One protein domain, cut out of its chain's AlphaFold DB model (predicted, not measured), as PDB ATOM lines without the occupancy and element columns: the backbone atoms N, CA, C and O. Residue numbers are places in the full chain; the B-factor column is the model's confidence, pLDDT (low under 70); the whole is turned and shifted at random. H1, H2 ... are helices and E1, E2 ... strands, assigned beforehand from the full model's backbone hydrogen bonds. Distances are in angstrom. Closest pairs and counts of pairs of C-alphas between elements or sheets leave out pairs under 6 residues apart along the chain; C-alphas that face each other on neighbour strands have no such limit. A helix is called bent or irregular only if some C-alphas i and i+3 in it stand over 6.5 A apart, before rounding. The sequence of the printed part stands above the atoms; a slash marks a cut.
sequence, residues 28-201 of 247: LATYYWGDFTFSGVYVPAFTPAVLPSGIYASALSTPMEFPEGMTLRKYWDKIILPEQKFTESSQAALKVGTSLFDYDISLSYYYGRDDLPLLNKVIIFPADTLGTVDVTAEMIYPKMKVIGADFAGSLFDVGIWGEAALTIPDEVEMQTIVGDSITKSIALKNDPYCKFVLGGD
ATOM      1  N   LEU A  28       0.679  55.098 -34.904       97.69
ATOM      2  CA  LEU A  28       1.952  54.969 -34.202       97.69
ATOM      3  C   LEU A  28       2.277  56.285 -33.493       97.69
ATOM      4  O   LEU A  28       2.268  57.351 -34.107       97.69
ATOM      5  N   ALA A  29       2.611  56.199 -32.211       98.31
ATOM      6  CA  ALA A  29       3.177  57.291 -31.437       98.31
ATOM      7  C   ALA A  29       4.557  56.877 -30.927       98.31
ATOM      8  O   ALA A  29       4.734  55.762 -30.442       98.31
ATOM      9  N   THR A  30       5.540  57.766 -31.040       98.25
ATOM     10  CA  THR A  30       6.886  57.546 -30.497       98.25
ATOM     11  C   THR A  30       7.306  58.755 -29.676       98.25
ATOM     12  O   THR A  30       7.105  59.896 -30.088       98.25
ATOM     13  N   TYR A  31       7.874  58.492 -28.506       98.19
ATOM     14  CA  TYR A  31       8.359  59.483 -27.564       98.19
ATOM     15  C   TYR A  31       9.794  59.149 -27.161       98.19
ATOM     16  O   TYR A  31      10.097  58.015 -26.798       98.19
ATOM     17  N   TYR A  32      10.668  60.149 -27.212       98.12
ATOM     18  CA  TYR A  32      12.083  60.011 -26.886       98.12
ATOM     19  C   TYR A  32      12.362  60.688 -25.547       98.12
ATOM     20  O   TYR A  32      12.006  61.855 -25.356       98.12
ATOM     21  N   TRP A  33      13.007  59.971 -24.628       97.31
ATOM     22  CA  TRP A  33      13.375  60.500 -23.319       97.31
ATOM     23  C   TRP A  33      14.746  59.992 -22.873       97.31
ATOM     24  O   TRP A  33      14.900  58.840 -22.474       97.31
ATOM     25  N   GLY A  34      15.742  60.881 -22.925       95.62
ATOM     26  CA  GLY A  34      17.136  60.496 -22.704       95.62
ATOM     27  C   GLY A  34      17.568  59.459 -23.739       95.62
ATOM     28  O   GLY A  34      17.315  59.644 -24.928       95.62
ATOM     29  N   ASP A  35      18.143  58.356 -23.263       95.69
ATOM     30  CA  ASP A  35      18.590  57.229 -24.092       95.69
ATOM     31  C   ASP A  35      17.470  56.209 -24.372       95.69
ATOM     32  O   ASP A  35      17.717  55.148 -24.947       95.69
ATOM     33  N   PHE A  36      16.236  56.494 -23.943       98.00
ATOM     34  CA  PHE A  36      15.091  55.608 -24.122       98.00
ATOM     35  C   PHE A  36      14.174  56.088 -25.246       98.00
ATOM     36  O   PHE A  36      13.805  57.264 -25.330       98.00
ATOM     37  N   THR A  37      13.729  55.140 -26.065       98.44
ATOM     38  CA  THR A  37      12.678  55.321 -27.068       98.44
ATOM     39  C   THR A  37      11.450  54.533 -26.648       98.44
ATOM     40  O   THR A  37      11.514  53.316 -26.501       98.44
ATOM     41  N   PHE A  38      10.327  55.219 -26.477       98.56
ATOM     42  CA  PHE A  38       9.031  54.627 -26.173       98.56
ATOM     43  C   PHE A  38       8.164  54.683 -27.426       98.56
ATOM     44  O   PHE A  38       7.876  55.768 -27.925       98.56
ATOM     45  N   SER A  39       7.701  53.538 -27.909       98.38
ATOM     46  CA  SER A  39       6.785  53.447 -29.044       98.38
ATOM     47  C   SER A  39       5.494  52.768 -28.617       98.38
ATOM     48  O   SER A  39       5.507  51.786 -27.880       98.38
ATOM     49  N   GLY A  40       4.370  53.293 -29.087       98.38
ATOM     50  CA  GLY A  40       3.057  52.687 -28.932       98.38
ATOM     51  C   GLY A  40       2.347  52.638 -30.271       98.38
ATOM     52  O   GLY A  40       2.290  53.644 -30.976       98.38
ATOM     53  N   VAL A  41       1.808  51.476 -30.621       98.12
ATOM     54  CA  VAL A  41       1.075  51.260 -31.869       98.12
ATOM     55  C   VAL A  41      -0.309  50.706 -31.577       98.12
ATOM     56  O   VAL A  41      -0.485  49.873 -30.687       98.12
ATOM     57  N   TYR A  42      -1.291  51.185 -32.330       97.38
ATOM     58  CA  TYR A  42      -2.669  50.726 -32.282       97.38
ATOM     59  C   TYR A  42      -3.174  50.425 -33.693       97.38
ATOM     60  O   TYR A  42      -3.128  51.283 -34.577       97.38
ATOM     61  N   VAL A  43      -3.686  49.216 -33.888       96.62
ATOM     62  CA  VAL A  43      -4.278  48.732 -35.136       96.62
ATOM     63  C   VAL A  43      -5.782  48.562 -34.891       96.62
ATOM     64  O   VAL A  43      -6.164  47.727 -34.074       96.62
ATOM     65  N   PRO A  44      -6.672  49.329 -35.545       94.12
ATOM     66  CA  PRO A  44      -8.111  49.269 -35.278       94.12
ATOM     67  C   PRO A  44      -8.789  48.003 -35.826       94.12
ATOM     68  O   PRO A  44      -9.822  47.583 -35.297       94.12
ATOM     69  N   ALA A  45      -8.232  47.405 -36.882       93.19
ATOM     70  CA  ALA A  45      -8.816  46.265 -37.577       93.19
ATOM     71  C   ALA A  45      -7.774  45.168 -37.822       93.19
ATOM     72  O   ALA A  45      -6.693  45.425 -38.348       93.19
ATOM     73  N   PHE A  46      -8.133  43.942 -37.456       94.50
ATOM     74  CA  PHE A  46      -7.307  42.761 -37.647       94.50
ATOM     75  C   PHE A  46      -7.125  42.457 -39.136       94.50
ATOM     76  O   PHE A  46      -8.087  42.506 -39.906       94.50
ATOM     77  N   THR A  47      -5.894  42.122 -39.513       94.44
ATOM     78  CA  THR A  47      -5.524  41.662 -40.854       94.44
ATOM     79  C   THR A  47      -4.837  40.305 -40.685       94.44
ATOM     80  O   THR A  47      -3.888  40.243 -39.908       94.44
ATOM     81  N   PRO A  48      -5.330  39.232 -41.323       94.00
ATOM     82  CA  PRO A  48      -4.715  37.911 -41.226       94.00
ATOM     83  C   PRO A  48      -3.444  37.809 -42.074       94.00
ATOM     84  O   PRO A  48      -3.254  38.606 -42.997       94.00
ATOM     85  N   ALA A  49      -2.635  36.786 -41.805       93.38
ATOM     86  CA  ALA A  49      -1.535  36.392 -42.674       93.38
ATOM     87  C   ALA A  49      -2.038  35.920 -44.045       93.38
ATOM     88  O   ALA A  49      -3.135  35.360 -44.180       93.38
ATOM     89  N   VAL A  50      -1.209  36.119 -45.068       91.75
ATOM     90  CA  VAL A  50      -1.426  35.528 -46.393       91.75
ATOM     91  C   VAL A  50      -0.882  34.105 -46.348       91.75
ATOM     92  O   VAL A  50       0.295  33.904 -46.077       91.75
ATOM     93  N   LEU A  51      -1.740  33.105 -46.560       89.25
ATOM     94  CA  LEU A  51      -1.343  31.696 -46.483       89.25
ATOM     95  C   LEU A  51      -0.812  31.173 -47.827       89.25
ATOM     96  O   LEU A  51      -1.278  31.625 -48.879       89.25
ATOM     97  N   PRO A  52       0.075  30.156 -47.807       87.44
ATOM     98  CA  PRO A  52       0.488  29.466 -49.019       87.44
ATOM     99  C   PRO A  52      -0.719  28.939 -49.802       87.44
ATOM    100  O   PRO A  52      -1.701  28.464 -49.228       87.44
ATOM    101  N   SER A  53      -0.625  28.952 -51.129       83.44
ATOM    102  CA  SER A  53      -1.676  28.440 -52.009       83.44
ATOM    103  C   SER A  53      -1.139  27.407 -53.009       83.44
ATOM    104  O   SER A  53       0.058  27.116 -53.078       83.44
ATOM    105  N   GLY A  54      -2.041  26.778 -53.767       84.12
ATOM    106  CA  GLY A  54      -1.672  25.786 -54.777       84.12
ATOM    107  C   GLY A  54      -0.986  24.554 -54.174       84.12
ATOM    108  O   GLY A  54      -1.502  23.944 -53.241       84.12
ATOM    109  N   ILE A  55       0.173  24.175 -54.718       81.00
ATOM    110  CA  ILE A  55       0.909  22.968 -54.298       81.00
ATOM    111  C   ILE A  55       1.464  23.051 -52.868       81.00
ATOM    112  O   ILE A  55       1.800  22.020 -52.295       81.00
ATOM    113  N   TYR A  56       1.548  24.256 -52.299       82.50
ATOM    114  CA  TYR A  56       2.070  24.494 -50.957       82.50
ATOM    115  C   TYR A  56       0.976  24.757 -49.920       82.50
ATOM    116  O   TYR A  56       1.301  25.018 -48.768       82.50
ATOM    117  N   ALA A  57      -0.307  24.648 -50.283       77.62
ATOM    118  CA  ALA A  57      -1.428  24.973 -49.396       77.62
ATOM    119  C   ALA A  57      -1.407  24.225 -48.048       77.62
ATOM    120  O   ALA A  57      -1.934  24.722 -47.059       77.62
ATOM    121  N   SER A  58      -0.776  23.049 -47.992       76.06
ATOM    122  CA  SER A  58      -0.627  22.249 -46.773       76.06
ATOM    123  C   SER A  58       0.751  22.360 -46.106       76.06
ATOM    124  O   SER A  58       1.014  21.620 -45.165       76.06
ATOM    125  N   ALA A  59       1.653  23.225 -46.582       80.19
ATOM    126  CA  ALA A  59       3.036  23.305 -46.091       80.19
ATOM    127  C   ALA A  59       3.132  23.686 -44.604       80.19
ATOM    128  O   ALA A  59       4.107  23.340 -43.945       80.19
ATOM    129  N   LEU A  60       2.113  24.381 -44.089       75.75
ATOM    130  CA  LEU A  60       2.014  24.848 -42.703       75.75
ATOM    131  C   LEU A  60       0.820  24.226 -41.960       75.75
ATOM    132  O   LEU A  60       0.384  24.745 -40.936       75.75
ATOM    133  N   SER A  61       0.242  23.149 -42.500       69.69
ATOM    134  CA  SER A  61      -0.928  22.483 -41.923       69.69
ATOM    135  C   SER A  61      -0.544  21.141 -41.315       69.69
ATOM    136  O   SER A  61       0.148  20.340 -41.942       69.69
ATOM    137  N   THR A  62      -1.069  20.849 -40.128       64.12
ATOM    138  CA  THR A  62      -0.986  19.504 -39.554       64.12
ATOM    139  C   THR A  62      -1.859  18.550 -40.376       64.12
ATOM    140  O   THR A  62      -3.010  18.894 -40.674       64.12
ATOM    141  N   PRO A  63      -1.366  17.356 -40.754       65.06
ATOM    142  CA  PRO A  63      -2.193  16.354 -41.409       65.06
ATOM    143  C   PRO A  63      -3.411  16.024 -40.543       65.06
ATOM    144  O   PRO A  63      -3.278  15.748 -39.352       65.06
ATOM    145  N   MET A  64      -4.605  16.041 -41.135       68.00
ATOM    146  CA  MET A  64      -5.800  15.565 -40.445       68.00
ATOM    147  C   MET A  64      -5.758  14.037 -40.392       68.00
ATOM    148  O   MET A  64      -5.884  13.374 -41.422       68.00
ATOM    149  N   GLU A  65      -5.586  13.479 -39.197       68.25
ATOM    150  CA  GLU A  65      -5.698  12.040 -38.984       68.25
ATOM    151  C   GLU A  65      -7.166  11.648 -38.801       68.25
ATOM    152  O   GLU A  65      -7.884  12.200 -37.965       68.25
ATOM    153  N   PHE A  66      -7.620  10.683 -39.599       69.88
ATOM    154  CA  PHE A  66      -8.960  10.121 -39.481       69.88
ATOM    155  C   PHE A  66      -8.922   8.801 -38.706       69.88
ATOM    156  O   PHE A  66      -7.986   8.019 -38.891       69.88
ATOM    157  N   PRO A  67      -9.948   8.507 -37.883       70.75
ATOM    158  CA  PRO A  67     -10.108   7.188 -37.284       70.75
ATOM    159  C   PRO A  67     -10.100   6.076 -38.340       70.75
ATOM    160  O   PRO A  67     -10.583   6.264 -39.462       70.75
ATOM    161  N   GLU A  68      -9.599   4.897 -37.963       72.44
ATOM    162  CA  GLU A  68      -9.573   3.734 -38.854       72.44
ATOM    163  C   GLU A  68     -10.964   3.433 -39.436       72.44
ATOM    164  O   GLU A  68     -11.972   3.401 -38.726       72.44
ATOM    165  N   GLY A  69     -11.013   3.208 -40.751       77.94
ATOM    166  CA  GLY A  69     -12.248   2.928 -41.487       77.94
ATOM    167  C   GLY A  69     -12.962   4.160 -42.051       77.94
ATOM    168  O   GLY A  69     -13.920   3.984 -42.799       77.94
ATOM    169  N   MET A  70     -12.503   5.386 -41.767       83.25
ATOM    170  CA  MET A  70     -13.008   6.586 -42.440       83.25
ATOM    171  C   MET A  70     -12.211   6.912 -43.707       83.25
ATOM    172  O   MET A  70     -10.983   6.927 -43.696       83.25
ATOM    173  N   THR A  71     -12.915   7.216 -44.800       87.38
ATOM    174  CA  THR A  71     -12.305   7.698 -46.051       87.38
ATOM    175  C   THR A  71     -12.835   9.087 -46.387       87.38
ATOM    176  O   THR A  71     -14.040   9.276 -46.561       87.38
ATOM    177  N   LEU A  72     -11.940  10.069 -46.498       87.69
ATOM    178  CA  LEU A  72     -12.303  11.434 -46.871       87.69
ATOM    179  C   LEU A  72     -12.712  11.500 -48.348       87.69
ATOM    180  O   LEU A  72     -11.942  11.121 -49.229       87.69
ATOM    181  N   ARG A  73     -13.905  12.033 -48.626       89.94
ATOM    182  CA  ARG A  73     -14.386  12.291 -49.993       89.94
ATOM    183  C   ARG A  73     -14.324  13.762 -50.367       89.94
ATOM    184  O   ARG A  73     -13.863  14.089 -51.459       89.94
ATOM    185  N   LYS A  74     -14.830  14.641 -49.500       89.00
ATOM    186  CA  LYS A  74     -14.814  16.095 -49.705       89.00
ATOM    187  C   LYS A  74     -14.380  16.810 -48.441       89.00
ATOM    188  O   LYS A  74     -14.727  16.392 -47.340       89.00
ATOM    189  N   TYR A  75     -13.668  17.909 -48.638       87.38
ATOM    190  CA  TYR A  75     -13.184  18.779 -47.581       87.38
ATOM    191  C   TYR A  75     -13.518  20.226 -47.929       87.38
ATOM    192  O   TYR A  75     -13.284  20.662 -49.058       87.38
ATOM    193  N   TRP A  76     -14.061  20.946 -46.956       89.44
ATOM    194  CA  TRP A  76     -14.237  22.390 -47.004       89.44
ATOM    195  C   TRP A  76     -13.672  23.006 -45.744       89.44
ATOM    196  O   TRP A  76     -13.836  22.472 -44.648       89.44
ATOM    197  N   ASP A  77     -13.087  24.178 -45.890       88.38
ATOM    198  CA  ASP A  77     -12.652  25.007 -44.792       88.38
ATOM    199  C   ASP A  77     -13.366  26.359 -44.806       88.38
ATOM    200  O   ASP A  77     -13.859  26.859 -45.821       88.38
ATOM    201  N   LYS A  78     -13.475  26.943 -43.619       90.62
ATOM    202  CA  LYS A  78     -14.037  28.267 -43.421       90.62
ATOM    203  C   LYS A  78     -13.254  28.989 -42.343       90.62
ATOM    204  O   LYS A  78     -13.255  28.595 -41.180       90.62
ATOM    205  N   ILE A  79     -12.659  30.108 -42.723       91.75
ATOM    206  CA  ILE A  79     -12.010  31.013 -41.784       91.75
ATOM    207  C   ILE A  79     -13.042  32.022 -41.279       91.75
ATOM    208  O   ILE A  79     -13.724  32.691 -42.059       91.75
ATOM    209  N   ILE A  80     -13.165  32.132 -39.960       94.44
ATOM    210  CA  ILE A  80     -14.029  33.096 -39.286       94.44
ATOM    211  C   ILE A  80     -13.153  34.260 -38.817       94.44
ATOM    212  O   ILE A  80     -12.374  34.139 -37.871       94.44
ATOM    213  N   LEU A  81     -13.288  35.403 -39.492       94.69
ATOM    214  CA  LEU A  81     -12.610  36.635 -39.096       94.69
ATOM    215  C   LEU A  81     -13.191  37.194 -37.786       94.69
ATOM    216  O   LEU A  81     -14.384  37.010 -37.520       94.69
ATOM    217  N   PRO A  82     -12.385  37.918 -36.986       93.50
ATOM    218  CA  PRO A  82     -12.883  38.618 -35.811       93.50
ATOM    219  C   PRO A  82     -13.998  39.601 -36.171       93.50
ATOM    220  O   PRO A  82     -13.972  40.243 -37.225       93.50
ATOM    221  N   GLU A  83     -14.971  39.755 -35.273       91.12
ATOM    222  CA  GLU A  83     -16.012  40.765 -35.443       91.12
ATOM    223  C   GLU A  83     -15.388  42.165 -35.539       91.12
ATOM    224  O   GLU A  83     -14.438  42.477 -34.822       91.12
ATOM    225  N   GLN A  84     -15.958  43.035 -36.380       85.56
ATOM    226  CA  GLN A  84     -15.535  44.434 -36.550       85.56
ATOM    227  C   GLN A  84     -15.979  45.299 -35.354       85.56
ATOM    228  O   GLN A  84     -16.751  46.249 -35.477       85.56
ATOM    229  N   LYS A  85     -15.530  44.912 -34.160       88.38
ATOM    230  CA  LYS A  85     -15.715  45.596 -32.884       88.38
ATOM    231  C   LYS A  85     -14.340  45.851 -32.297       88.38
ATOM    232  O   LYS A  85     -13.497  44.960 -32.304       88.38
ATOM    233  N   PHE A  86     -14.152  47.012 -31.679       81.50
ATOM    234  CA  PHE A  86     -12.873  47.375 -31.067       81.50
ATOM    235  C   PHE A  86     -12.321  46.303 -30.111       81.50
ATOM    236  O   PHE A  86     -11.128  46.039 -30.125       81.50
ATOM    237  N   THR A  87     -13.164  45.622 -29.333       85.00
ATOM    238  CA  THR A  87     -12.727  44.569 -28.393       85.00
ATOM    239  C   THR A  87     -12.305  43.256 -29.058       85.00
ATOM    240  O   THR A  87     -11.685  42.412 -28.409       85.00
ATOM    241  N   GLU A  88     -12.670  43.059 -30.325       89.69
ATOM    242  CA  GLU A  88     -12.465  41.807 -31.052       89.69
ATOM    243  C   GLU A  88     -11.432  41.921 -32.169       89.69
ATOM    244  O   GLU A  88     -10.700  40.956 -32.384       89.69
ATOM    245  N   SER A  89     -11.365  43.063 -32.859       90.25
ATOM    246  CA  SER A  89     -10.503  43.276 -34.026       90.25
ATOM    247  C   SER A  89      -9.271  44.131 -33.753       90.25
ATOM    248  O   SER A  89      -8.357  44.118 -34.574       90.25
ATOM    249  N   SER A  90      -9.245  44.914 -32.670       93.75
ATOM    250  CA  SER A  90      -8.120  45.818 -32.434       93.75
ATOM    251  C   SER A  90      -6.912  45.102 -31.841       93.75
ATOM    252  O   SER A  90      -7.041  44.100 -31.136       93.75
ATOM    253  N   GLN A  91      -5.733  45.640 -32.138       96.50
ATOM    254  CA  GLN A  91      -4.453  45.170 -31.627       96.50
ATOM    255  C   GLN A  91      -3.659  46.371 -31.125       96.50
ATOM    256  O   GLN A  91      -3.770  47.473 -31.671       96.50
ATOM    257  N   ALA A  92      -2.853  46.172 -30.092       97.50
ATOM    258  CA  ALA A  92      -2.004  47.218 -29.552       97.50
ATOM    259  C   ALA A  92      -0.662  46.652 -29.102       97.50
ATOM    260  O   ALA A  92      -0.593  45.537 -28.587       97.50
ATOM    261  N   ALA A  93       0.390  47.452 -29.236       98.31
ATOM    262  CA  ALA A  93       1.676  47.135 -28.639       98.31
ATOM    263  C   ALA A  93       2.365  48.369 -28.070       98.31
ATOM    264  O   ALA A  93       2.179  49.491 -28.546       98.31
ATOM    265  N   LEU A  94       3.186  48.125 -27.056       98.56
ATOM    266  CA  LEU A  94       4.126  49.075 -26.484       98.56
ATOM    267  C   LEU A  94       5.533  48.497 -26.618       98.56
ATOM    268  O   LEU A  94       5.727  47.301 -26.419       98.56
ATOM    269  N   LYS A  95       6.511  49.344 -26.921       98.56
ATOM    270  CA  LYS A  95       7.928  48.989 -27.003       98.56
ATOM    271  C   LYS A  95       8.764  50.059 -26.314       98.56
ATOM    272  O   LYS A  95       8.503  51.248 -26.482       98.56
ATOM    273  N   VAL A  96       9.758  49.636 -25.545       98.62
ATOM    274  CA  VAL A  96      10.785  50.502 -24.963       98.62
ATOM    275  C   VAL A  96      12.138  49.991 -25.421       98.62
ATOM    276  O   VAL A  96      12.472  48.842 -25.154       98.62
ATOM    277  N   GLY A  97      12.898  50.833 -26.111       98.44
ATOM    278  CA  GLY A  97      14.252  50.530 -26.571       98.44
ATOM    279  C   GLY A  97      15.278  51.480 -25.970       98.44
ATOM    280  O   GLY A  97      14.954  52.626 -25.656       98.44
ATOM    281  N   THR A  98      16.508  51.009 -25.815       98.25
ATOM    282  CA  THR A  98      17.670  51.812 -25.418       98.25
ATOM    283  C   THR A  98      18.951  51.179 -25.954       98.25
ATOM    284  O   THR A  98      18.937  50.022 -26.373       98.25
ATOM    285  N   SER A  99      20.057  51.916 -25.907       97.19
ATOM    286  CA  SER A  99      21.382  51.385 -26.221       97.19
ATOM    287  C   SER A  99      22.199  51.276 -24.929       97.19
ATOM    288  O   SER A  99      22.396  52.263 -24.221       97.19
ATOM    289  N   LEU A 100      22.670  50.073 -24.599       94.31
ATOM    290  CA  LEU A 100      23.411  49.771 -23.377       94.31
ATOM    291  C   LEU A 100      24.660  48.940 -23.708       94.31
ATOM    292  O   LEU A 100      24.556  47.867 -24.287       94.31
ATOM    293  N   PHE A 101      25.844  49.418 -23.309       90.81
ATOM    294  CA  PHE A 101      27.142  48.771 -23.583       90.81
ATOM    295  C   PHE A 101      27.402  48.463 -25.074       90.81
ATOM    296  O   PHE A 101      27.937  47.406 -25.388       90.81
ATOM    297  N   ASP A 102      27.025  49.376 -25.977       91.38
ATOM    298  CA  ASP A 102      27.102  49.210 -27.444       91.38
ATOM    299  C   ASP A 102      26.166  48.127 -28.024       91.38
ATOM    300  O   ASP A 102      26.332  47.697 -29.165       91.38
ATOM    301  N   TYR A 103      25.159  47.710 -27.251       96.38
ATOM    302  CA  TYR A 103      24.052  46.876 -27.714       96.38
ATOM    303  C   TYR A 103      22.770  47.688 -27.762       96.38
ATOM    304  O   TYR A 103      22.415  48.344 -26.782       96.38
ATOM    305  N   ASP A 104      22.040  47.584 -28.863       97.75
ATOM    306  CA  ASP A 104      20.650  48.006 -28.917       97.75
ATOM    307  C   ASP A 104      19.807  46.916 -28.266       97.75
ATOM    308  O   ASP A 104      19.941  45.743 -28.609       97.75
ATOM    309  N   ILE A 105      18.985  47.285 -27.288       98.19
ATOM    310  CA  ILE A 105      18.153  46.362 -26.515       98.19
ATOM    311  C   ILE A 105      16.753  46.940 -26.429       98.19
ATOM    312  O   ILE A 105      16.570  48.148 -26.242       98.19
ATOM    313  N   SER A 106      15.741  46.083 -26.489       98.38
ATOM    314  CA  SER A 106      14.382  46.522 -26.238       98.38
ATOM    315  C   SER A 106      13.505  45.481 -25.553       98.38
ATOM    316  O   SER A 106      13.796  44.286 -25.523       98.38
ATOM    317  N   LEU A 107      12.418  45.980 -24.969       98.50
ATOM    318  CA  LEU A 107      11.343  45.204 -24.373       98.50
ATOM    319  C   LEU A 107      10.022  45.656 -24.992       98.50
ATOM    320  O   LEU A 107       9.765  46.856 -25.123       98.50
ATOM    321  N   SER A 108       9.157  44.711 -25.331       98.62
ATOM    322  CA  SER A 108       7.849  44.976 -25.914       98.62
ATOM    323  C   SER A 108       6.742  44.169 -25.253       98.62
ATOM    324  O   SER A 108       6.954  43.059 -24.771       98.62
ATOM    325  N   TYR A 109       5.534  44.714 -25.284       98.62
ATOM    326  CA  TYR A 109       4.308  44.016 -24.933       98.62
ATOM    327  C   TYR A 109       3.299  44.197 -26.057       98.62
ATOM    328  O   TYR A 109       3.002  45.328 -26.439       98.62
ATOM    329  N   TYR A 110       2.756  43.095 -26.552       98.56
ATOM    330  CA  TYR A 110       1.720  43.056 -27.571       98.56
ATOM    331  C   TYR A 110       0.451  42.409 -27.009       98.56
ATOM    332  O   TYR A 110       0.509  41.446 -26.241       98.56
ATOM    333  N   TYR A 111      -0.698  42.946 -27.404       97.88
ATOM    334  CA  TYR A 111      -2.019  42.399 -27.137       97.88
ATOM    335  C   TYR A 111      -2.842  42.428 -28.423       97.88
ATOM    336  O   TYR A 111      -3.102  43.497 -28.980       97.88
ATOM    337  N   GLY A 112      -3.274  41.256 -28.873       97.00
ATOM    338  CA  GLY A 112      -4.017  41.123 -30.118       97.00
ATOM    339  C   GLY A 112      -4.352  39.672 -30.424       97.00
ATOM    340  O   GLY A 112      -4.826  38.946 -29.546       97.00
ATOM    341  N   ARG A 113      -4.157  39.262 -31.676       96.25
ATOM    342  CA  ARG A 113      -4.472  37.923 -32.166       96.25
ATOM    343  C   ARG A 113      -3.308  37.353 -32.952       96.25
ATOM    344  O   ARG A 113      -2.613  38.090 -33.636       96.25
ATOM    345  N   ASP A 114      -3.179  36.039 -32.884       95.25
ATOM    346  CA  ASP A 114      -2.396  35.283 -33.853       95.25
ATOM    347  C   ASP A 114      -2.869  35.623 -35.268       95.25
ATOM    348  O   ASP A 114      -4.077  35.710 -35.513       95.25
ATOM    349  N   ASP A 115      -1.938  35.839 -36.183       94.06
ATOM    350  CA  ASP A 115      -2.232  36.131 -37.580       94.06
ATOM    351  C   ASP A 115      -2.441  34.862 -38.415       94.06
ATOM    352  O   ASP A 115      -2.954  34.952 -39.533       94.06
ATOM    353  N   LEU A 116      -2.135  33.688 -37.853       93.50
ATOM    354  CA  LEU A 116      -2.419  32.383 -38.429       93.50
ATOM    355  C   LEU A 116      -3.713  31.788 -37.850       93.50
ATOM    356  O   LEU A 116      -3.965  31.847 -36.641       93.50
ATOM    357  N   PRO A 117      -4.547  31.140 -38.679       93.12
ATOM    358  CA  PRO A 117      -5.763  30.513 -38.195       93.12
ATOM    359  C   PRO A 117      -5.466  29.267 -37.344       93.12
ATOM    360  O   PRO A 117      -4.433  28.605 -37.480       93.12
ATOM    361  N   LEU A 118      -6.409  28.937 -36.468       93.06
ATOM    362  CA  LEU A 118      -6.425  27.744 -35.634       93.06
ATOM    363  C   LEU A 118      -7.792  27.065 -35.739       93.06
ATOM    364  O   LEU A 118      -8.836  27.715 -35.649       93.06
ATOM    365  N   LEU A 119      -7.777  25.746 -35.905       91.62
ATOM    366  CA  LEU A 119      -8.972  24.913 -35.974       91.62
ATOM    367  C   LEU A 119      -9.756  24.964 -34.656       91.62
ATOM    368  O   LEU A 119      -9.225  24.625 -33.603       91.62
ATOM    369  N   ASN A 120     -11.031  25.356 -34.716       94.62
ATOM    370  CA  ASN A 120     -11.915  25.379 -33.543       94.62
ATOM    371  C   ASN A 120     -13.197  24.558 -33.731       94.62
ATOM    372  O   ASN A 120     -13.917  24.294 -32.764       94.62
ATOM    373  N   LYS A 121     -13.507  24.137 -34.959       95.00
ATOM    374  CA  LYS A 121     -14.621  23.226 -35.213       95.00
ATOM    375  C   LYS A 121     -14.341  22.321 -36.397       95.00
ATOM    376  O   LYS A 121     -13.878  22.778 -37.433       95.00
ATOM    377  N   VAL A 122     -14.703  21.055 -36.269       93.12
ATOM    378  CA  VAL A 122     -14.761  20.091 -37.364       93.12
ATOM    379  C   VAL A 122     -16.142  19.459 -37.361       93.12
ATOM    380  O   VAL A 122     -16.618  19.001 -36.325       93.12
ATOM    381  N   ILE A 123     -16.798  19.438 -38.516       93.06
ATOM    382  CA  ILE A 123     -18.088  18.786 -38.725       93.06
ATOM    383  C   ILE A 123     -17.884  17.676 -39.749       93.06
ATOM    384  O   ILE A 123     -17.447  17.937 -40.868       93.06
ATOM    385  N   ILE A 124     -18.198  16.445 -39.360       91.75
ATOM    386  CA  ILE A 124     -18.046  15.243 -40.174       91.75
ATOM    387  C   ILE A 124     -19.439  14.732 -40.546       91.75
ATOM    388  O   ILE A 124     -20.232  14.343 -39.684       91.75
ATOM    389  N   PHE A 125     -19.723  14.710 -41.844       90.88
ATOM    390  CA  PHE A 125     -20.962  14.205 -42.420       90.88
ATOM    391  C   PHE A 125     -20.722  12.829 -43.054       90.88
ATOM    392  O   PHE A 125     -19.938  12.730 -44.000       90.88
ATOM    393  N   PRO A 126     -21.402  11.764 -42.594       89.50
ATOM    394  CA  PRO A 126     -21.368  10.477 -43.276       89.50
ATOM    395  C   PRO A 126     -21.928  10.617 -44.693       89.50
ATOM    396  O   PRO A 126     -23.070  11.035 -44.888       89.50
ATOM    397  N   ALA A 127     -21.116  10.276 -45.688       89.19
ATOM    398  CA  ALA A 127     -21.510  10.281 -47.089       89.19
ATOM    399  C   ALA A 127     -22.169   8.959 -47.511       89.19
ATOM    400  O   ALA A 127     -22.982   8.951 -48.438       89.19
ATOM    401  N   ASP A 128     -21.810   7.860 -46.848       86.44
ATOM    402  CA  ASP A 128     -22.377   6.526 -47.031       86.44
ATOM    403  C   ASP A 128     -22.227   5.672 -45.756       86.44
ATOM    404  O   ASP A 128     -21.759   6.136 -44.716       86.44
ATOM    405  N   THR A 129     -22.653   4.409 -45.829       83.44
ATOM    406  CA  THR A 129     -22.542   3.432 -44.732       83.44
ATOM    407  C   THR A 129     -21.223   2.652 -44.733       83.44
ATOM    408  O   THR A 129     -21.053   1.767 -43.899       83.44
ATOM    409  N   LEU A 130     -20.315   2.922 -45.677       83.88
ATOM    410  CA  LEU A 130     -19.025   2.239 -45.837       83.88
ATOM    411  C   LEU A 130     -17.867   3.005 -45.178       83.88
ATOM    412  O   LEU A 130     -16.725   2.567 -45.273       83.88
ATOM    413  N   GLY A 131     -18.165   4.118 -44.502       84.50
ATOM    414  CA  GLY A 131     -17.177   4.943 -43.804       84.50
ATOM    415  C   GLY A 131     -16.687   6.142 -44.614       84.50
ATOM    416  O   GLY A 131     -15.772   6.840 -44.182       84.50
ATOM    417  N   THR A 132     -17.284   6.431 -45.770       90.75
ATOM    418  CA  THR A 132     -16.945   7.645 -46.516       90.75
ATOM    419  C   THR A 132     -17.512   8.870 -45.803       90.75
ATOM    420  O   THR A 132     -18.687   8.883 -45.422       90.75
ATOM    421  N   VAL A 133     -16.708   9.924 -45.660       91.31
ATOM    422  CA  VAL A 133     -17.107  11.157 -44.973       91.31
ATOM    423  C   VAL A 133     -16.806  12.413 -45.785       91.31
ATOM    424  O   VAL A 133     -15.829  12.497 -46.532       91.31
ATOM    425  N   ASP A 134     -17.665  13.404 -45.602       92.06
ATOM    426  CA  ASP A 134     -17.481  14.784 -46.026       92.06
ATOM    427  C   ASP A 134     -17.159  15.629 -44.780       92.06
ATOM    428  O   ASP A 134     -17.810  15.475 -43.745       92.06
ATOM    429  N   VAL A 135     -16.163  16.512 -44.859       91.00
ATOM    430  CA  VAL A 135     -15.648  17.259 -43.701       91.00
ATOM    431  C   VAL A 135     -15.722  18.759 -43.936       91.00
ATOM    432  O   VAL A 135     -15.300  19.250 -44.983       91.00
ATOM    433  N   THR A 136     -16.195  19.483 -42.924       93.06
ATOM    434  CA  THR A 136     -16.107  20.942 -42.846       93.06
ATOM    435  C   THR A 136     -15.272  21.349 -41.639       93.06
ATOM    436  O   THR A 136     -15.620  21.007 -40.511       93.06
ATOM    437  N   ALA A 137     -14.209  22.114 -41.864       92.25
ATOM    438  CA  ALA A 137     -13.368  22.701 -40.829       92.25
ATOM    439  C   ALA A 137     -13.670  24.200 -40.676       92.25
ATOM    440  O   ALA A 137     -13.647  24.942 -41.656       92.25
ATOM    441  N   GLU A 138     -13.935  24.668 -39.459       94.62
ATOM    442  CA  GLU A 138     -13.949  26.096 -39.137       94.62
ATOM    443  C   GLU A 138     -12.698  26.461 -38.338       94.62
ATOM    444  O   GLU A 138     -12.290  25.745 -37.418       94.62
ATOM    445  N   MET A 139     -12.098  27.592 -38.702       94.31
ATOM    446  CA  MET A 139     -10.912  28.129 -38.050       94.31
ATOM    447  C   MET A 139     -11.138  29.569 -37.592       94.31
ATOM    448  O   MET A 139     -11.880  30.327 -38.219       94.31
ATOM    449  N   ILE A 140     -10.455  29.954 -36.519       96.19
ATOM    450  CA  ILE A 140     -10.462  31.301 -35.938       96.19
ATOM    451  C   ILE A 140      -9.030  31.787 -35.712       96.19
ATOM    452  O   ILE A 140      -8.097  30.996 -35.733       96.19
ATOM    453  N   TYR A 141      -8.863  33.071 -35.412       96.50
ATOM    454  CA  TYR A 141      -7.576  33.655 -35.023       96.50
ATOM    455  C   TYR A 141      -7.515  33.816 -33.498       96.50
ATOM    456  O   TYR A 141      -8.241  34.671 -32.979       96.50
ATOM    457  N   PRO A 142      -6.760  32.999 -32.741       96.31
ATOM    458  CA  PRO A 142      -6.757  33.054 -31.276       96.31
ATOM    459  C   PRO A 142      -6.268  34.404 -30.744       96.31
ATOM    460  O   PRO A 142      -5.380  35.023 -31.322       96.31
ATOM    461  N   LYS A 143      -6.844  34.874 -29.629       97.12
ATOM    462  CA  LYS A 143      -6.320  36.045 -28.907       97.12
ATOM    463  C   LYS A 143      -5.059  35.652 -28.145       97.12
ATOM    464  O   LYS A 143      -4.954  34.526 -27.665       97.12
ATOM    465  N   MET A 144      -4.123  36.582 -28.009       97.50
ATOM    466  CA  MET A 144      -2.899  36.356 -27.249       97.50
ATOM    467  C   MET A 144      -2.307  37.648 -26.688       97.50
ATOM    468  O   MET A 144      -2.614  38.764 -27.121       97.50
ATOM    469  N   LYS A 145      -1.408  37.464 -25.725       98.31
ATOM    470  CA  LYS A 145      -0.469  38.477 -25.247       98.31
ATOM    471  C   LYS A 145       0.939  37.988 -25.533       98.31
ATOM    472  O   LYS A 145       1.208  36.804 -25.351       98.31
ATOM    473  N   VAL A 146       1.833  38.889 -25.919       98.62
ATOM    474  CA  VAL A 146       3.240  38.554 -26.154       98.62
ATOM    475  C   VAL A 146       4.124  39.537 -25.406       98.62
ATOM    476  O   VAL A 146       4.007  40.747 -25.592       98.62
ATOM    477  N   ILE A 147       4.999  39.019 -24.547       98.75
ATOM    478  CA  ILE A 147       6.086  39.788 -23.936       98.75
ATOM    479  C   ILE A 147       7.343  39.469 -24.736       98.75
ATOM    480  O   ILE A 147       7.812  38.334 -24.718       98.75
ATOM    481  N   GLY A 148       7.854  40.462 -25.455       98.56
ATOM    482  CA  GLY A 148       9.015  40.331 -26.329       98.56
ATOM    483  C   GLY A 148      10.231  41.054 -25.771       98.56
ATOM    484  O   GLY A 148      10.085  42.090 -25.123       98.56
ATOM    485  N   ALA A 149      11.418  40.535 -26.044       98.50
ATOM    486  CA  ALA A 149      12.679  41.228 -25.844       98.50
ATOM    487  C   ALA A 149      13.592  40.968 -27.039       98.50
ATOM    488  O   ALA A 149      13.633  39.847 -27.546       98.50
ATOM    489  N   ASP A 150      14.338  41.984 -27.458       98.31
ATOM    490  CA  ASP A 150      15.341  41.858 -28.510       98.31
ATOM    491  C   ASP A 150      16.648  42.547 -28.122       98.31
ATOM    492  O   ASP A 150      16.671  43.452 -27.283       98.31
ATOM    493  N   PHE A 151      17.744  42.068 -28.706       97.88
ATOM    494  CA  PHE A 151      19.028  42.747 -28.679       97.88
ATOM    495  C   PHE A 151      19.780  42.573 -29.999       97.88
ATOM    496  O   PHE A 151      19.674  41.538 -30.659       97.88
ATOM    497  N   ALA A 152      20.603  43.556 -30.347       97.88
ATOM    498  CA  ALA A 152      21.548  43.483 -31.452       97.88
ATOM    499  C   ALA A 152      22.817  44.272 -31.117       97.88
ATOM    500  O   ALA A 152      22.764  45.329 -30.493       97.88
ATOM    501  N   GLY A 153      23.973  43.755 -31.518       96.88
ATOM    502  CA  GLY A 153      25.252  44.413 -31.283       96.88
ATOM    503  C   GLY A 153      26.414  43.637 -31.880       96.88
ATOM    504  O   GLY A 153      26.263  42.868 -32.832       96.88
ATOM    505  N   SER A 154      27.610  43.851 -31.340       95.88
ATOM    506  CA  SER A 154      28.820  43.178 -31.809       95.88
ATOM    507  C   SER A 154      29.687  42.708 -30.651       95.88
ATOM    508  O   SER A 154      29.907  43.420 -29.671       95.88
ATOM    509  N   LEU A 155      30.216  41.495 -30.788       93.50
ATOM    510  CA  LEU A 155      31.214  40.926 -29.896       93.50
ATOM    511  C   LEU A 155      32.500  40.703 -30.697       93.50
ATOM    512  O   LEU A 155      32.590  39.786 -31.513       93.50
ATOM    513  N   PHE A 156      33.502  41.553 -30.461       91.38
ATOM    514  CA  PHE A 156      34.668  41.690 -31.342       91.38
ATOM    515  C   PHE A 156      34.230  42.025 -32.778       91.38
ATOM    516  O   PHE A 156      33.483  42.975 -32.980       91.38
ATOM    517  N   ASP A 157      34.676  41.247 -33.762       93.06
ATOM    518  CA  ASP A 157      34.333  41.421 -35.174       93.06
ATOM    519  C   ASP A 157      33.079  40.611 -35.586       93.06
ATOM    520  O   ASP A 157      32.800  40.479 -36.778       93.06
ATOM    521  N   VAL A 158      32.357  40.010 -34.629       96.00
ATOM    522  CA  VAL A 158      31.171  39.171 -34.874       96.00
ATOM    523  C   VAL A 158      29.909  39.954 -34.522       96.00
ATOM    524  O   VAL A 158      29.752  40.386 -33.378       96.00
ATOM    525  N   GLY A 159      29.000  40.102 -35.486       97.25
ATOM    526  CA  GLY A 159      27.656  40.614 -35.231       97.25
ATOM    527  C   GLY A 159      26.845  39.566 -34.479       97.25
ATOM    528  O   GLY A 159      26.884  38.392 -34.850       97.25
ATOM    529  N   ILE A 160      26.142  39.962 -33.418       97.62
ATOM    530  CA  ILE A 160      25.254  39.072 -32.661       97.62
ATOM    531  C   ILE A 160      23.904  39.739 -32.435       97.62
ATOM    532  O   ILE A 160      23.824  40.941 -32.181       97.62
ATOM    533  N   TRP A 161      22.841  38.949 -32.514       98.06
ATOM    534  CA  TRP A 161      21.484  39.402 -32.238       98.06
ATOM    535  C   TRP A 161      20.658  38.274 -31.645       98.06
ATOM    536  O   TRP A 161      20.981  37.088 -31.771       98.06
ATOM    537  N   GLY A 162      19.565  38.652 -31.006       97.75
ATOM    538  CA  GLY A 162      18.621  37.702 -30.470       97.75
ATOM    539  C   GLY A 162      17.279  38.336 -30.195       97.75
ATOM    540  O   GLY A 162      17.194  39.512 -29.856       97.75
ATOM    541  N   GLU A 163      16.238  37.530 -30.309       98.38
ATOM    542  CA  GLU A 163      14.875  37.920 -29.989       98.38
ATOM    543  C   GLU A 163      14.190  36.770 -29.262       98.38
ATOM    544  O   GLU A 163      14.350  35.608 -29.635       98.38
ATOM    545  N   ALA A 164      13.420  37.084 -28.229       98.38
ATOM    546  CA  ALA A 164      12.656  36.115 -27.461       98.38
ATOM    547  C   ALA A 164      11.255  36.655 -27.188       98.38
ATOM    548  O   ALA A 164      11.087  37.829 -26.858       98.38
ATOM    549  N   ALA A 165      10.256  35.790 -27.297       98.38
ATOM    550  CA  ALA A 165       8.856  36.117 -27.106       98.38
ATOM    551  C   ALA A 165       8.187  35.076 -26.208       98.38
ATOM    552  O   ALA A 165       8.116  33.897 -26.553       98.38
ATOM    553  N   LEU A 166       7.674  35.522 -25.063       98.56
ATOM    554  CA  LEU A 166       6.790  34.739 -24.209       98.56
ATOM    555  C   LEU A 166       5.342  35.002 -24.631       98.56
ATOM    556  O   LEU A 166       4.802  36.081 -24.365       98.56
ATOM    557  N   THR A 167       4.720  34.011 -25.259       98.44
ATOM    558  CA  THR A 167       3.335  34.072 -25.728       98.44
ATOM    559  C   THR A 167       2.401  33.455 -24.699       98.44
ATOM    560  O   THR A 167       2.631  32.352 -24.213       98.44
ATOM    561  N   ILE A 168       1.329  34.176 -24.377       98.50
ATOM    562  CA  ILE A 168       0.265  33.765 -23.459       98.50
ATOM    563  C   ILE A 168      -1.046  33.793 -24.258       98.50
ATOM    564  O   ILE A 168      -1.638  34.871 -24.413       98.50
ATOM    565  N   PRO A 169      -1.467  32.657 -24.835       97.88
ATOM    566  CA  PRO A 169      -2.683  32.587 -25.637       97.88
ATOM    567  C   PRO A 169      -3.939  32.485 -24.763       97.88
ATOM    568  O   PRO A 169      -3.906  31.939 -23.664       97.88
ATOM    569  N   ASP A 170      -5.075  32.948 -25.278       97.50
ATOM    570  CA  ASP A 170      -6.371  32.537 -24.737       97.50
ATOM    571  C   ASP A 170      -6.640  31.071 -25.127       97.50
ATOM    572  O   ASP A 170      -6.293  30.633 -26.228       97.50
ATOM    573  N   GLU A 171      -7.279  30.306 -24.236       97.62
ATOM    574  CA  GLU A 171      -7.631  28.911 -24.518       97.62
ATOM    575  C   GLU A 171      -8.640  28.820 -25.672       97.62
ATOM    576  O   GLU A 171      -9.639  29.546 -25.708       97.62
ATOM    577  N   VAL A 172      -8.399  27.894 -26.601       96.88
ATOM    578  CA  VAL A 172      -9.320  27.586 -27.697       96.88
ATOM    579  C   VAL A 172      -9.800  26.149 -27.574       96.88
ATOM    580  O   VAL A 172      -9.042  25.198 -27.781       96.88
ATOM    581  N   GLU A 173     -11.091  25.989 -27.286       96.69
ATOM    582  CA  GLU A 173     -11.781  24.709 -27.430       96.69
ATOM    583  C   GLU A 173     -11.984  24.376 -28.915       96.69
ATOM    584  O   GLU A 173     -12.419  25.217 -29.706       96.69
ATOM    585  N   MET A 174     -11.759  23.114 -29.269       94.69
ATOM    586  CA  MET A 174     -12.147  22.543 -30.550       94.69
ATOM    587  C   MET A 174     -13.358  21.630 -30.379       94.69
ATOM    588  O   MET A 174     -13.385  20.740 -29.529       94.69
ATOM    589  N   GLN A 175     -14.369  21.831 -31.221       95.44
ATOM    590  CA  GLN A 175     -15.550  20.974 -31.283       95.44
ATOM    591  C   GLN A 175     -15.462  20.035 -32.482       95.44
ATOM    592  O   GLN A 175     -15.371  20.491 -33.615       95.44
ATOM    593  N   THR A 176     -15.555  18.731 -32.251       93.50
ATOM    594  CA  THR A 176     -15.718  17.728 -33.308       93.50
ATOM    595  C   THR A 176     -17.151  17.222 -33.291       93.50
ATOM    596  O   THR A 176     -17.602  16.659 -32.293       93.50
ATOM    597  N   ILE A 177     -17.876  17.438 -34.384       93.25
ATOM    598  CA  ILE A 177     -19.279  17.066 -34.544       93.25
ATOM    599  C   ILE A 177     -19.364  15.912 -35.541       93.25
ATOM    600  O   ILE A 177     -18.939  16.058 -36.684       93.25
ATOM    601  N   VAL A 178     -19.923  14.777 -35.121       90.12
ATOM    602  CA  VAL A 178     -20.155  13.598 -35.971       90.12
ATOM    603  C   VAL A 178     -21.622  13.197 -35.843       90.12
ATOM    604  O   VAL A 178     -22.043  12.668 -34.812       90.12
ATOM    605  N   GLY A 179     -22.423  13.484 -36.873       83.50
ATOM    606  CA  GLY A 179     -23.884  13.395 -36.765       83.50
ATOM    607  C   GLY A 179     -24.405  14.287 -35.631       83.50
ATOM    608  O   GLY A 179     -24.111  15.479 -35.605       83.50
ATOM    609  N   ASP A 180     -25.120  13.701 -34.668       84.50
ATOM    610  CA  ASP A 180     -25.645  14.415 -33.491       84.50
ATOM    611  C   ASP A 180     -24.670  14.443 -32.295       84.50
ATOM    612  O   ASP A 180     -24.970  15.027 -31.252       84.50
ATOM    613  N   SER A 181     -23.502  13.799 -32.409       90.12
ATOM    614  CA  SER A 181     -22.521  13.717 -31.322       90.12
ATOM    615  C   SER A 181     -21.532  14.874 -31.381       90.12
ATOM    616  O   SER A 181     -20.907  15.099 -32.415       90.12
ATOM    617  N   ILE A 182     -21.341  15.566 -30.255       94.38
ATOM    618  CA  ILE A 182     -20.362  16.648 -30.104       94.38
ATOM    619  C   ILE A 182     -19.297  16.206 -29.102       94.38
ATOM    620  O   ILE A 182     -19.599  15.957 -27.937       94.38
ATOM    621  N   THR A 183     -18.046  16.151 -29.549       94.12
ATOM    622  CA  THR A 183     -16.867  15.941 -28.700       94.12
ATOM    623  C   THR A 183     -16.091  17.245 -28.598       94.12
ATOM    624  O   THR A 183     -15.917  17.937 -29.599       94.12
ATOM    625  N   LYS A 184     -15.624  17.590 -27.398       95.50
ATOM    626  CA  LYS A 184     -14.781  18.766 -27.167       95.50
ATOM    627  C   LYS A 184     -13.358  18.343 -26.823       95.50
ATOM    628  O   LYS A 184     -13.169  17.432 -26.021       95.50
ATOM    629  N   SER A 185     -12.388  19.035 -27.395       93.94
ATOM    630  CA  SER A 185     -10.968  18.973 -27.048       93.94
ATOM    631  C   SER A 185     -10.416  20.394 -26.910       93.94
ATOM    632  O   SER A 185     -11.121  21.369 -27.172       93.94
ATOM    633  N   ILE A 186      -9.165  20.527 -26.476       94.81
ATOM    634  CA  ILE A 186      -8.465  21.814 -26.423       94.81
ATOM    635  C   ILE A 186      -7.512  21.856 -27.618       94.81
ATOM    636  O   ILE A 186      -6.623  21.015 -27.704       94.81
ATOM    637  N   ALA A 187      -7.716  22.803 -28.537       93.31
ATOM    638  CA  ALA A 187      -6.814  23.036 -29.668       93.31
ATOM    639  C   ALA A 187      -5.628  23.929 -29.293       93.31
ATOM    640  O   ALA A 187      -4.565  23.817 -29.890       93.31
ATOM    641  N   LEU A 188      -5.802  24.811 -28.306       95.94
ATOM    642  CA  LEU A 188      -4.727  25.631 -27.754       95.94
ATOM    643  C   LEU A 188      -4.975  25.854 -26.267       95.94
ATOM    644  O   LEU A 188      -6.016  26.390 -25.894       95.94
ATOM    645  N   LYS A 189      -4.033  25.421 -25.428       96.56
ATOM    646  CA  LYS A 189      -4.063  25.635 -23.972       96.56
ATOM    647  C   LYS A 189      -3.676  27.082 -23.655       96.56
ATOM    648  O   LYS A 189      -2.839  27.643 -24.353       96.56
ATOM    649  N   ASN A 190      -4.175  27.639 -22.551       97.31
ATOM    650  CA  ASN A 190      -3.711  28.921 -21.981       97.31
ATOM    651  C   ASN A 190      -2.384  28.771 -21.196       97.31
ATOM    652  O   ASN A 190      -2.170  29.397 -20.159       97.31
ATOM    653  N   ASP A 191      -1.495  27.895 -21.657       97.69
ATOM    654  CA  ASP A 191      -0.179  27.716 -21.048       97.69
ATOM    655  C   ASP A 191       0.818  28.636 -21.765       97.69
ATOM    656  O   ASP A 191       0.934  28.556 -22.993       97.69
ATOM    657  N   PRO A 192       1.556  29.503 -21.047       98.12
ATOM    658  CA  PRO A 192       2.593  30.316 -21.666       98.12
ATOM    659  C   PRO A 192       3.678  29.455 -22.320       98.12
ATOM    660  O   PRO A 192       4.113  28.459 -21.738       98.12
ATOM    661  N   TYR A 193       4.160  29.866 -23.489       98.19
ATOM    662  CA  TYR A 193       5.265  29.215 -24.201       98.19
ATOM    663  C   TYR A 193       6.223  30.258 -24.784       98.19
ATOM    664  O   TYR A 193       5.828  31.394 -25.052       98.19
ATOM    665  N   CYS A 194       7.496  29.895 -24.943       97.88
ATOM    666  CA  CYS A 194       8.549  30.820 -25.361       97.88
ATOM    667  C   CYS A 194       9.074  30.453 -26.747       97.88
ATOM    668  O   CYS A 194       9.517  29.328 -26.939       97.88
ATOM    669  N   LYS A 195       9.083  31.406 -27.680       98.06
ATOM    670  CA  LYS A 195       9.812  31.291 -28.949       98.06
ATOM    671  C   LYS A 195      11.026  32.199 -28.914       98.06
ATOM    672  O   LYS A 195      10.939  33.312 -28.396       98.06
ATOM    673  N   PHE A 196      12.146  31.768 -29.480       97.88
ATOM    674  CA  PHE A 196      13.317  32.632 -29.580       97.88
ATOM    675  C   PHE A 196      14.176  32.313 -30.796       97.88
ATOM    676  O   PHE A 196      14.220  31.183 -31.276       97.88
ATOM    677  N   VAL A 197      14.897  33.327 -31.262       97.88
ATOM    678  CA  VAL A 197      15.950  33.206 -32.264       97.88
ATOM    679  C   VAL A 197      17.221  33.839 -31.715       97.88
ATOM    680  O   VAL A 197      17.184  34.907 -31.112       97.88
ATOM    681  N   LEU A 198      18.350  33.169 -31.912       97.81
ATOM    682  CA  LEU A 198      19.681  33.686 -31.618       97.81
ATOM    683  C   LEU A 198      20.529  33.548 -32.870       97.81
ATOM    684  O   LEU A 198      20.587  32.472 -33.469       97.81
ATOM    685  N   GLY A 199      21.191  34.627 -33.261       97.44
ATOM    686  CA  GLY A 199      21.958  34.666 -34.488       97.44
ATOM    687  C   GLY A 199      23.309  35.335 -34.335       97.44
ATOM    688  O   GLY A 199      23.553  36.128 -33.423       97.44
ATOM    689  N   GLY A 200      24.195  34.977 -35.254       97.50
ATOM    690  CA  GLY A 200      25.479  35.624 -35.413       97.50
ATOM    691  C   GLY A 200      25.930  35.630 -36.863       97.50
ATOM    692  O   GLY A 200      25.608  34.725 -37.645       97.50
ATOM    693  N   ASP A 201      26.692  36.654 -37.226       97.12
ATOM    694  CA  ASP A 201      27.278  36.777 -38.548       97.12
ATOM    695  C   ASP A 201      28.717  37.283 -38.506       97.12
ATOM    696  O   ASP A 201      29.152  37.977 -37.583       97.12
TER     697      ASP A 201
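This is residues 28 to 201 of the 247 residues of an uncharacterized protein of Candidatus Cloacimonas sp. 4484_143 (UniProt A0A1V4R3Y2). Two twisted sheets stand end to end in a long, bent model: a larger one of E1, E2, E4, E5, E8, E9 and E12, and a smaller one of E3, E7, E6, E10 and E11. The chain passes back and forth between them, a long link runs from E2 to E3 with residues 53 to 58 sticking out, and the short H1 lies by the larger sheet. The printed part has 174 residues, mostly strand, with named elements in the order E1, E2, E3, H1, E4 to E12. The larger sheet, E1 - E2 - E4 - E5 - E8 - E9 - E12, is antiparallel; the smaller, E3 - E7 - E6 - E10 - E11, is mixed. The whole is loose, with a radius of gyration of the C-alphas of 21.6 A and spans of 72 by 40 by 30 A.

E1, residues 28 to 33, and E2, residues 36 to 43, form an antiparallel hairpin, with N 31 and O 38 at 2.8 A. E3, residues 71 to 80, bends by 60 degrees at residue 74 and is apart from E2. H1, residues 86 to 89, only grazes the larger sheet and is too short for any O i to N i+4 pair; its one O i to N i+3 pair is not within hydrogen-bond range. E4, residues 91 to 100, is antiparallel to E2, with N 39 and O 95 at 2.8 A, and forms a hairpin with E5, residues 103 to 113, where N 96 and O 107 are at 2.8 A. E6, residues 118 to 126, forms a hairpin with E7, residues 132 to 140, with N 123 and O 136 at 2.8 A. E7 is parallel to E3, with N 78 and O 137 at 2.8 A, and runs on into E8, residues 143 to 155, at 68 degrees. E8 is antiparallel to E5, with N 108 and O 148 at 2.8 A, and forms a hairpin with E9, residues 158 to 169, with N 149 and O 164 at 2.8 A. E9 runs on at 59 degrees into E10, residues 172 to 178, which is parallel to E6, with N 122 and O 175 at 2.8 A. E10 and E11, residues 181 to 188, form a hairpin, with N 176 and O 183 at 2.8 A. E12, residues 193 to 201, is antiparallel to E9, with N 165 and O 195 at 2.8 A.

E1 begins at C-alpha 28 (1.952, 54.969, -34.202). E8 is 37.9 A long, E9 35.7 A, E5 30.2 A and E4 29.4 A. E12 ends at C-alpha 201 (27.278, 36.777, -38.548).

The C-alphas farthest apart, of Gly 34 and Thr 129, are 72.9 A apart. The printed part has no cut; the link from E2 to E3 is long, with 27 residues. The mean pLDDT of the printed part is 92.6, and residues 61 to 66 are under 70.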